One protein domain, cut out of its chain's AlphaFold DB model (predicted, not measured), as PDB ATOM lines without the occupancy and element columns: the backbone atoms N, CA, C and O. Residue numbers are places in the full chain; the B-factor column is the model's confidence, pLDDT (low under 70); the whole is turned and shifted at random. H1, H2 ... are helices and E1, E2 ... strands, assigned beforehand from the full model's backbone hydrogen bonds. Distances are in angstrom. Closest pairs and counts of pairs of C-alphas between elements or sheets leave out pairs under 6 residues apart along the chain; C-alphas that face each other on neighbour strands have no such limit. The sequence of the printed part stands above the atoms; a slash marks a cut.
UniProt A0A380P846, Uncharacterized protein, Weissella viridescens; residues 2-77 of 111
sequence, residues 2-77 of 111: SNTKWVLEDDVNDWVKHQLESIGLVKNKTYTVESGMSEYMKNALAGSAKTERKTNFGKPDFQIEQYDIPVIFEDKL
ATOM      1  N   SER A   2      21.812  10.714 -15.399       46.41
ATOM      2  CA  SER A   2      21.542  10.360 -14.003       46.41
ATOM      3  C   SER A   2      20.448   9.298 -13.966       46.41
ATOM      4  O   SER A   2      19.453   9.407 -14.678       46.41
ATOM      5  N   ASN A   3      20.641   8.259 -13.157       57.34
ATOM      6  CA  ASN A   3      19.652   7.209 -12.948       57.34
ATOM      7  C   ASN A   3      18.565   7.765 -12.011       57.34
ATOM      8  O   ASN A   3      18.579   7.499 -10.809       57.34
ATOM      9  N   THR A   4      17.712   8.651 -12.535       65.88
ATOM     10  CA  THR A   4      16.641   9.293 -11.768       65.88
ATOM     11  C   THR A   4      15.666   8.208 -11.324       65.88
ATOM     12  O   THR A   4      14.965   7.610 -12.137       65.88
ATOM     13  N   LYS A   5      15.675   7.896 -10.026       75.62
ATOM     14  CA  LYS A   5      14.689   7.001  -9.422       75.62
ATOM     15  C   LYS A   5      13.446   7.821  -9.121       75.62
ATOM     16  O   LYS A   5      13.363   8.444  -8.070       75.62
ATOM     17  N   TRP A   6      12.521   7.820 -10.066       82.81
ATOM     18  CA  TRP A   6      11.175   8.336  -9.878       82.81
ATOM     19  C   TRP A   6      10.473   7.547  -8.764       82.81
ATOM     20  O   TRP A   6      10.542   6.311  -8.745       82.81
ATOM     21  N   VAL A   7       9.860   8.252  -7.813       84.06
ATOM     22  CA  VAL A   7       9.167   7.638  -6.666       84.06
ATOM     23  C   VAL A   7       7.672   7.904  -6.744       84.06
ATOM     24  O   VAL A   7       6.898   6.995  -6.451       84.06
ATOM     25  N   LEU A   8       7.281   9.107  -7.168       87.69
ATOM     26  CA  LEU A   8       5.892   9.495  -7.351       87.69
ATOM     27  C   LEU A   8       5.559   9.590  -8.839       87.69
ATOM     28  O   LEU A   8       6.378  10.022  -9.647       87.69
ATOM     29  N   GLU A   9       4.339   9.194  -9.188       86.38
ATOM     30  CA  GLU A   9       3.796   9.323 -10.547       86.38
ATOM     31  C   GLU A   9       3.793  10.790 -10.999       86.38
ATOM     32  O   GLU A   9       4.166  11.097 -12.127       86.38
ATOM     33  N   ASP A  10       3.546  11.713 -10.066       89.06
ATOM     34  CA  ASP A  10       3.662  13.152 -10.305       89.06
ATOM     35  C   ASP A  10       5.058  13.589 -10.775       89.06
ATOM     36  O   ASP A  10       5.154  14.477 -11.623       89.06
ATOM     37  N   ASP A  11       6.134  12.942 -10.313       89.94
ATOM     38  CA  ASP A  11       7.489  13.280 -10.763       89.94
ATOM     39  C   ASP A  11       7.681  12.922 -12.252       89.94
ATOM     40  O   ASP A  11       8.337  13.649 -13.005       89.94
ATOM     41  N   VAL A  12       7.093  11.799 -12.686       89.81
ATOM     42  CA  VAL A  12       7.086  11.378 -14.096       89.81
ATOM     43  C   VAL A  12       6.226  12.335 -14.909       89.81
ATOM     44  O   VAL A  12       6.678  12.830 -15.943       89.81
ATOM     45  N   ASN A  13       5.038  12.664 -14.402       91.88
ATOM     46  CA  ASN A  13       4.132  13.610 -15.035       91.88
ATOM     47  C   ASN A  13       4.800  14.971 -15.262       91.88
ATOM     48  O   ASN A  13       4.670  15.557 -16.337       91.88
ATOM     49  N   ASP A  14       5.526  15.491 -14.274       92.62
ATOM     50  CA  ASP A  14       6.247  16.760 -14.390       92.62
ATOM     51  C   ASP A  14       7.387  16.686 -15.405       92.62
ATOM     52  O   ASP A  14       7.564  17.603 -16.213       92.62
ATOM     53  N   TRP A  15       8.111  15.566 -15.447       92.75
ATOM     54  CA  TRP A  15       9.113  15.346 -16.482       92.75
ATOM     55  C   TRP A  15       8.498  15.342 -17.887       92.75
ATOM     56  O   TRP A  15       9.018  16.024 -18.773       92.75
ATOM     57  N   VAL A  16       7.375  14.642 -18.088       93.12
ATOM     58  CA  VAL A  16       6.652  14.618 -19.371       93.12
ATOM     59  C   VAL A  16       6.186  16.022 -19.753       93.12
ATOM     60  O   VAL A  16       6.443  16.445 -20.880       93.12
ATOM     61  N   LYS A  17       5.588  16.790 -18.826       95.19
ATOM     62  CA  LYS A  17       5.193  18.195 -19.070       95.19
ATOM     63  C   LYS A  17       6.369  19.008 -19.600       95.19
ATOM     64  O   LYS A  17       6.237  19.639 -20.643       95.19
ATOM     65  N   HIS A  18       7.529  18.922 -18.952       95.88
ATOM     66  CA  HIS A  18       8.724  19.630 -19.405       95.88
ATOM     67  C   HIS A  18       9.201  19.183 -20.789       95.88
ATOM     68  O   HIS A  18       9.648  20.021 -21.570       95.88
ATOM     69  N   GLN A  19       9.094  17.893 -21.129       96.12
ATOM     70  CA  GLN A  19       9.422  17.437 -22.484       96.12
ATOM     71  C   GLN A  19       8.462  18.033 -23.520       96.12
ATOM     72  O   GLN A  19       8.921  18.549 -24.539       96.12
ATOM     73  N   LEU A  20       7.153  18.026 -23.251       95.38
ATOM     74  CA  LEU A  20       6.146  18.614 -24.140       95.38
ATOM     75  C   LEU A  20       6.362  20.127 -24.317       95.38
ATOM     76  O   LEU A  20       6.352  20.636 -25.437       95.38
ATOM     77  N   GLU A  21       6.630  20.846 -23.230       96.69
ATOM     78  CA  GLU A  21       6.925  22.282 -23.261       96.69
ATOM     79  C   GLU A  21       8.224  22.588 -24.021       96.69
ATOM     80  O   GLU A  21       8.286  23.557 -24.779       96.69
ATOM     81  N   SER A  22       9.247  21.732 -23.896       97.50
ATOM     82  CA  SER A  22      10.531  21.904 -24.594       97.50
ATOM     83  C   SER A  22      10.416  21.829 -26.118       97.50
ATOM     84  O   SER A  22      11.228  22.427 -26.824       97.50
ATOM     85  N   ILE A  23       9.389  21.143 -26.630       95.62
ATOM     86  CA  ILE A  23       9.086  21.051 -28.065       95.62
ATOM     87  C   ILE A  23       8.041  22.083 -28.516       95.62
ATOM     88  O   ILE A  23       7.546  22.016 -29.639       95.62
ATOM     89  N   GLY A  24       7.711  23.056 -27.660       95.75
ATOM     90  CA  GLY A  24       6.835  24.181 -27.988       95.75
ATOM     91  C   GLY A  24       5.345  23.931 -27.761       95.75
ATOM     92  O   GLY A  24       4.527  24.750 -28.188       95.75
ATOM     93  N   LEU A  25       4.963  22.836 -27.098       95.75
ATOM     94  CA  LEU A  25       3.575  22.618 -26.704       95.75
ATOM     95  C   LEU A  25       3.233  23.451 -25.461       95.75
ATOM     96  O   LEU A  25       4.062  23.681 -24.588       95.75
ATOM     97  N   VAL A  26       1.989  23.913 -25.377       95.31
ATOM     98  CA  VAL A  26       1.504  24.808 -24.326       95.31
ATOM     99  C   VAL A  26       0.323  24.154 -23.622       95.31
ATOM    100  O   VAL A  26      -0.688  23.826 -24.252       95.31
ATOM    101  N   LYS A  27       0.440  23.990 -22.301       93.88
ATOM    102  CA  LYS A  27      -0.608  23.396 -21.467       93.88
ATOM    103  C   LYS A  27      -1.914  24.180 -21.598       93.88
ATOM    104  O   LYS A  27      -1.904  25.409 -21.610       93.88
ATOM    105  N   ASN A  28      -3.037  23.467 -21.664       91.75
ATOM    106  CA  ASN A  28      -4.386  24.017 -21.856       91.75
ATOM    107  C   ASN A  28      -4.597  24.740 -23.198       91.75
ATOM    108  O   ASN A  28      -5.604  25.425 -23.369       91.75
ATOM    109  N   LYS A  29      -3.663  24.606 -24.147       91.12
ATOM    110  CA  LYS A  29      -3.797  25.154 -25.501       91.12
ATOM    111  C   LYS A  29      -3.543  24.097 -26.564       91.12
ATOM    112  O   LYS A  29      -4.362  23.943 -27.458       91.12
ATOM    113  N   THR A  30      -2.409  23.406 -26.489       92.44
ATOM    114  CA  THR A  30      -2.036  22.381 -27.474       92.44
ATOM    115  C   THR A  30      -2.010  20.980 -26.883       92.44
ATOM    116  O   THR A  30      -2.245  20.019 -27.610       92.44
ATOM    117  N   TYR A  31      -1.790  20.865 -25.571       94.44
ATOM    118  CA  TYR A  31      -1.974  19.628 -24.822       94.44
ATOM    119  C   TYR A  31      -2.739  19.883 -23.524       94.44
ATOM    120  O   TYR A  31      -2.652  20.967 -22.934       94.44
ATOM    121  N   THR A  32      -3.456  18.871 -23.056       93.25
ATOM    122  CA  THR A  32      -4.120  18.878 -21.754       93.25
ATOM    123  C   THR A  32      -3.814  17.599 -20.982       93.25
ATOM    124  O   THR A  32      -3.249  16.643 -21.513       93.25
ATOM    125  N   VAL A  33      -4.111  17.626 -19.687       91.19
ATOM    126  CA  VAL A  33      -3.879  16.507 -18.768       91.19
ATOM    127  C   VAL A  33      -5.208  15.981 -18.268       91.19
ATOM    128  O   VAL A  33      -6.152  16.760 -18.102       91.19
ATOM    129  N   GLU A  34      -5.268  14.684 -17.986       85.75
ATOM    130  CA  GLU A  34      -6.373  14.076 -17.254       85.75
ATOM    131  C   GLU A  34      -7.767  14.469 -17.808       85.75
ATOM    132  O   GLU A  34      -8.106  14.193 -18.956       85.75
ATOM    133  N   SER A  35      -8.607  15.125 -16.997       76.88
ATOM    134  CA  SER A  35      -9.986  15.507 -17.319       76.88
ATOM    135  C   SER A  35     -10.102  16.758 -18.191       76.88
ATOM    136  O   SER A  35     -11.213  17.109 -18.585       76.88
ATOM    137  N   GLY A  36      -8.990  17.418 -18.528       81.44
ATOM    138  CA  GLY A  36      -8.962  18.630 -19.351       81.44
ATOM    139  C   GLY A  36      -9.265  18.413 -20.839       81.44
ATOM    140  O   GLY A  36      -8.960  19.285 -21.637       81.44
ATOM    141  N   MET A  37      -9.814  17.259 -21.219       85.81
ATOM    142  CA  MET A  37     -10.081  16.864 -22.605       85.81
ATOM    143  C   MET A  37     -11.165  17.712 -23.275       85.81
ATOM    144  O   MET A  37     -12.183  18.039 -22.650       85.81
ATOM    145  N   SER A  38     -10.988  17.986 -24.572       87.56
ATOM    146  CA  SER A  38     -12.044  18.556 -25.406       87.56
ATOM    147  C   SER A  38     -13.242  17.604 -25.527       87.56
ATOM    148  O   SER A  38     -13.161  16.408 -25.239       87.56
ATOM    149  N   GLU A  39     -14.376  18.126 -25.996       87.88
ATOM    150  CA  GLU A  39     -15.543  17.290 -26.286       87.88
ATOM    151  C   GLU A  39     -15.271  16.292 -27.422       87.88
ATOM    152  O   GLU A  39     -15.763  15.167 -27.392       87.88
ATOM    153  N   TYR A  40     -14.439  16.674 -28.397       86.19
ATOM    154  CA  TYR A  40     -14.004  15.776 -29.465       86.19
ATOM    155  C   TYR A  40     -13.223  14.585 -28.896       86.19
ATOM    156  O   TYR A  40     -13.587  13.443 -29.171       86.19
ATOM    157  N   MET A  41     -12.235  14.828 -28.028       87.25
ATOM    158  CA  MET A  41     -11.465  13.763 -27.376       87.25
ATOM    159  C   MET A  41     -12.339  12.865 -26.494       87.25
ATOM    160  O   MET A  41     -12.223  11.645 -26.557       87.25
ATOM    161  N   LYS A  42     -13.257  13.433 -25.700       86.94
ATOM    162  CA  LYS A  42     -14.183  12.627 -24.881       86.94
ATOM    163  C   LYS A  42     -15.038  11.697 -25.733       86.94
ATOM    164  O   LYS A  42     -15.243  10.550 -25.349       86.94
ATOM    165  N   ASN A  43     -15.519  12.188 -26.873       85.38
ATOM    166  CA  ASN A  43     -16.290  11.384 -27.814       85.38
ATOM    167  C   ASN A  43     -15.421  10.316 -28.491       85.38
ATOM    168  O   ASN A  43     -15.869   9.184 -28.633       85.38
ATOM    169  N   ALA A  44     -14.179  10.644 -28.856       83.25
ATOM    170  CA  ALA A  44     -13.231   9.690 -29.435       83.25
ATOM    171  C   ALA A  44     -12.851   8.564 -28.457       83.25
ATOM    172  O   ALA A  44     -12.633   7.434 -28.877       83.25
ATOM    173  N   LEU A  45     -12.815   8.862 -27.155       85.06
ATOM    174  CA  LEU A  45     -12.518   7.910 -26.080       85.06
ATOM    175  C   LEU A  45     -13.778   7.347 -25.404       85.06
ATOM    176  O   LEU A  45     -13.712   6.762 -24.315       85.06
ATOM    177  N   ALA A  46     -14.954   7.546 -25.999       81.12
ATOM    178  CA  ALA A  46     -16.190   6.994 -25.471       81.12
ATOM    179  C   ALA A  46     -16.142   5.459 -25.541       81.12
ATOM    180  O   ALA A  46     -15.830   4.877 -26.573       81.12
ATOM    181  N   GLY A  47     -16.448   4.785 -24.431       72.88
ATOM    182  CA  GLY A  47     -16.408   3.320 -24.357       72.88
ATOM    183  C   GLY A  47     -15.041   2.727 -23.998       72.88
ATOM    184  O   GLY A  47     -14.996   1.576 -23.563       72.88
ATOM    185  N   SER A  48     -13.959   3.511 -24.036       75.25
ATOM    186  CA  SER A  48     -12.624   3.100 -23.574       75.25
ATOM    187  C   SER A  48     -12.387   3.417 -22.084       75.25
ATOM    188  O   SER A  48     -11.253   3.650 -21.653       75.25
ATOM    189  N   ALA A  49     -13.449   3.491 -21.274       73.31
ATOM    190  CA  ALA A  49     -13.322   3.654 -19.828       73.31
ATOM    191  C   ALA A  49     -12.925   2.333 -19.165       73.31
ATOM    192  O   ALA A  49     -13.544   1.293 -19.379       73.31
ATOM    193  N   LYS A  50     -11.923   2.401 -18.284       65.81
ATOM    194  CA  LYS A  50     -11.409   1.255 -17.518       65.81
ATOM    195  C   LYS A  50     -12.324   0.841 -16.346       65.81
ATOM    196  O   LYS A  50     -11.943  -0.015 -15.560       65.81
ATOM    197  N   THR A  51     -13.506   1.447 -16.190       58.75
ATOM    198  CA  THR A  51     -14.446   1.175 -15.085       58.75
ATOM    199  C   THR A  51     -15.615   0.294 -15.527       58.75
ATOM    200  O   THR A  51     -16.163   0.507 -16.607       58.75
ATOM    201  N   GLU A  52     -16.076  -0.618 -14.658       49.62
ATOM    202  CA  GLU A  52     -17.210  -1.534 -14.910       49.62
ATOM    203  C   GLU A  52     -18.479  -0.828 -15.421       49.62
ATOM    204  O   GLU A  52     -19.220  -1.362 -16.248       49.62
ATOM    205  N   ARG A  53     -18.718   0.412 -14.975       47.59
ATOM    206  CA  ARG A  53     -19.743   1.289 -15.548       47.59
ATOM    207  C   ARG A  53     -19.156   1.989 -16.773       47.59
ATOM    208  O   ARG A  53     -18.557   3.053 -16.656       47.59
ATOM    209  N   LYS A  54     -19.355   1.394 -17.952       52.12
ATOM    210  CA  LYS A  54     -18.957   1.900 -19.285       52.12
ATOM    211  C   LYS A  54     -19.627   3.225 -19.707       52.12
ATOM    212  O   LYS A  54     -19.711   3.529 -20.889       52.12
ATOM    213  N   THR A  55     -20.149   4.006 -18.762       50.38
ATOM    214  CA  THR A  55     -20.832   5.285 -19.009       50.38
ATOM    215  C   THR A  55     -19.870   6.475 -19.061       50.38
ATOM    216  O   THR A  55     -20.326   7.606 -19.180       50.38
ATOM    217  N   ASN A  56     -18.560   6.234 -18.951       66.94
ATOM    218  CA  ASN A  56     -17.516   7.256 -18.971       66.94
ATOM    219  C   ASN A  56     -16.602   7.103 -20.197       66.94
ATOM    220  O   ASN A  56     -16.586   6.066 -20.862       66.94
ATOM    221  N   PHE A  57     -15.826   8.147 -20.469       74.81
ATOM    222  CA  PHE A  57     -14.743   8.155 -21.450       74.81
ATOM    223  C   PHE A  57     -13.421   7.692 -20.815       74.81
ATOM    224  O   PHE A  57     -13.240   7.772 -19.594       74.81
ATOM    225  N   GLY A  58     -12.494   7.199 -21.638       79.50
ATOM    226  CA  GLY A  58     -11.123   6.921 -21.212       79.50
ATOM    227  C   GLY A  58     -10.399   8.190 -20.750       79.50
ATOM    228  O   GLY A  58     -10.568   9.242 -21.355       79.50
ATOM    229  N   LYS A  59      -9.600   8.101 -19.679       86.62
ATOM    230  CA  LYS A  59      -8.864   9.233 -19.095       86.62
ATOM    231  C   LYS A  59      -7.349   8.965 -19.159       86.62
ATOM    232  O   LYS A  59      -6.824   8.432 -18.185       86.62
ATOM    233  N   PRO A  60      -6.681   9.272 -20.285       89.31
ATOM    234  CA  PRO A  60      -5.223   9.226 -20.369       89.31
ATOM    235  C   PRO A  60      -4.587  10.319 -19.498       89.31
ATOM    236  O   PRO A  60      -5.239  11.317 -19.167       89.31
ATOM    237  N   ASP A  61      -3.308  10.153 -19.163       91.12
ATOM    238  CA  ASP A  61      -2.554  11.111 -18.342       91.12
ATOM    239  C   ASP A  61      -2.339  12.425 -19.100       91.12
ATOM    240  O   ASP A  61      -2.587  13.517 -18.575       91.12
ATOM    241  N   PHE A  62      -1.983  12.316 -20.385       94.00
ATOM    242  CA  PHE A  62      -1.813  13.449 -21.292       94.00
ATOM    243  C   PHE A  62      -2.502  13.211 -22.622       94.00
ATOM    244  O   PHE A  62      -2.610  12.083 -23.108       94.00
ATOM    245  N   GLN A  63      -2.896  14.306 -23.254       93.31
ATOM    246  CA  GLN A  63      -3.465  14.280 -24.587       93.31
ATOM    247  C   GLN A  63      -3.100  15.543 -25.370       93.31
ATOM    248  O   GLN A  63      -2.926  16.623 -24.804       93.31
ATOM    249  N   ILE A  64      -2.906  15.378 -26.677       93.38
ATOM    250  CA  ILE A  64      -2.520  16.419 -27.629       93.38
ATOM    251  C   ILE A  64      -3.482  16.345 -28.809       93.38
ATOM    252  O   ILE A  64      -3.566  15.320 -29.484       93.38
ATOM    253  N   GLU A  65      -4.160  17.454 -29.081       89.00
ATOM    254  CA  GLU A  65      -5.169  17.558 -30.148       89.00
ATOM    255  C   GLU A  65      -4.769  18.558 -31.245       89.00
ATOM    256  O   GLU A  65      -5.538  18.829 -32.157       89.00
ATOM    257  N   GLN A  66      -3.559  19.121 -31.172       90.00
ATOM    258  CA  GLN A  66      -3.034  20.065 -32.169       90.00
ATOM    259  C   GLN A  66      -2.803  19.428 -33.557       90.00
ATOM    260  O   GLN A  66      -2.729  20.150 -34.552       90.00
ATOM    261  N   TYR A  67      -2.609  18.112 -33.623       89.94
ATOM    262  CA  TYR A  67      -2.257  17.394 -34.849       89.94
ATOM    263  C   TYR A  67      -3.485  16.754 -35.501       89.94
ATOM    264  O   TYR A  67      -4.503  16.551 -34.847       89.94
ATOM    265  N   ASP A  68      -3.352  16.351 -36.768       89.00
ATOM    266  CA  ASP A  68      -4.418  15.659 -37.513       89.00
ATOM    267  C   ASP A  68      -4.854  14.339 -36.852       89.00
ATOM    268  O   ASP A  68      -5.976  13.877 -37.048       89.00
ATOM    269  N   ILE A  69      -3.957  13.727 -36.070       86.25
ATOM    270  CA  ILE A  69      -4.218  12.527 -35.279       86.25
ATOM    271  C   ILE A  69      -3.981  12.875 -33.807       86.25
ATOM    272  O   ILE A  69      -2.875  13.311 -33.467       86.25
ATOM    273  N   PRO A  70      -4.967  12.660 -32.920       86.81
ATOM    274  CA  PRO A  70      -4.771  12.887 -31.501       86.81
ATOM    275  C   PRO A  70      -3.691  11.971 -30.929       86.81
ATOM    276  O   PRO A  70      -3.633  10.778 -31.236       86.81
ATOM    277  N   VAL A  71      -2.848  12.525 -30.065       90.25
ATOM    278  CA  VAL A  71      -1.800  11.772 -29.370       90.25
ATOM    279  C   VAL A  71      -2.179  11.670 -27.906       90.25
ATOM    280  O   VAL A  71      -2.496  12.678 -27.282       90.25
ATOM    281  N   ILE A  72      -2.119  10.465 -27.353       89.62
ATOM    282  CA  ILE A  72      -2.322  10.208 -25.928       89.62
ATOM    283  C   ILE A  72      -1.024   9.693 -25.318       89.62
ATOM    284  O   ILE A  72      -0.287   8.940 -25.960       89.62
ATOM    285  N   PHE A  73      -0.760  10.068 -24.072       89.44
ATOM    286  CA  PHE A  73       0.277   9.441 -23.266       89.44
ATOM    287  C   PHE A  73      -0.375   8.820 -22.044       89.44
ATOM    288  O   PHE A  73      -1.215   9.436 -21.391       89.44
ATOM    289  N   GLU A  74       0.036   7.590 -21.778       87.25
ATOM    290  CA  GLU A  74      -0.247   6.881 -20.546       87.25
ATOM    291  C   GLU A  74       1.099   6.399 -20.020       87.25
ATOM    292  O   GLU A  74       1.778   5.607 -20.690       87.25
ATOM    293  N   ASP A  75       1.494   6.876 -18.849       84.38
ATOM    294  CA  ASP A  75       2.684   6.383 -18.179       84.38
ATOM    295  C   ASP A  75       2.320   5.446 -17.022       84.38
ATOM    296  O   ASP A  75       1.179   5.350 -16.586       84.38
ATOM    297  N   LYS A  76       3.271   4.589 -16.637       79.44
ATOM    298  CA  LYS A  76       3.075   3.612 -15.561       79.44
ATOM    299  C   LYS A  76       4.361   3.439 -14.773       79.44
ATOM    300  O   LYS A  76       5.120   2.494 -15.006       79.44
ATOM    301  N   LEU A  77       4.594   4.325 -13.809       82.88
ATOM    302  CA  LEU A  77       5.831   4.367 -13.022       82.88
ATOM    303  C   LEU A  77       6.226   3.011 -12.395       82.88
ATOM    304  O   LEU A  77       7.393   2.615 -12.417       82.88
TER     305      LEU A  77
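What this domain is: This is residues 2 to 77 of the 111 residues of an uncharacterized protein of Weissella viridescens (UniProt A0A380P846). With little regular structure, the domain is a helix, H1, packed along one face of a small three-stranded sheet, with the short helix H2 and a long loop, residues 45 to 61, beyond the sheet. The 76 printed residues run H1, E1, H2, E2, E3; the antiparallel order is E1, E2, E3. The class is mixed, with 29 residues in named elements. It is only just compact, close to loose, radius of gyration of the C-alphas 13.6 A, spanning 42 by 29 by 17 A.

How they stand to each other: H1, residues 9 to 22, is on the sheet at a height over the sheet of 9.7 A, over E2, residues 62 to 64. E1, residues 31 to 33, is antiparallel to E2, with N 32 and O 63 2.9 A apart, within hydrogen-bond range. H2, residues 39 to 44, is not on the sheet and is apart from H1. E2 and E3, residues 71 to 73, form a hairpin; N 64 and O 71 are 2.8 A apart, within hydrogen-bond range. In H1 and H2 every O i to N i+4 pair is within that range.

Where its parts are: H1 begins at C-alpha 9 (3.796, 9.323, -10.547) and is 20.0 A long; E3 ends at C-alpha 73 (0.277, 9.441, -23.266).

The domain as a whole: The C-alphas of Ser 2 and Thr 55, the two farthest apart, are 43.0 A apart. The printed part has no cut. The link H2 to E2 is long. The pLDDT is under 70 at residues 2 to 4 and 50 to 56.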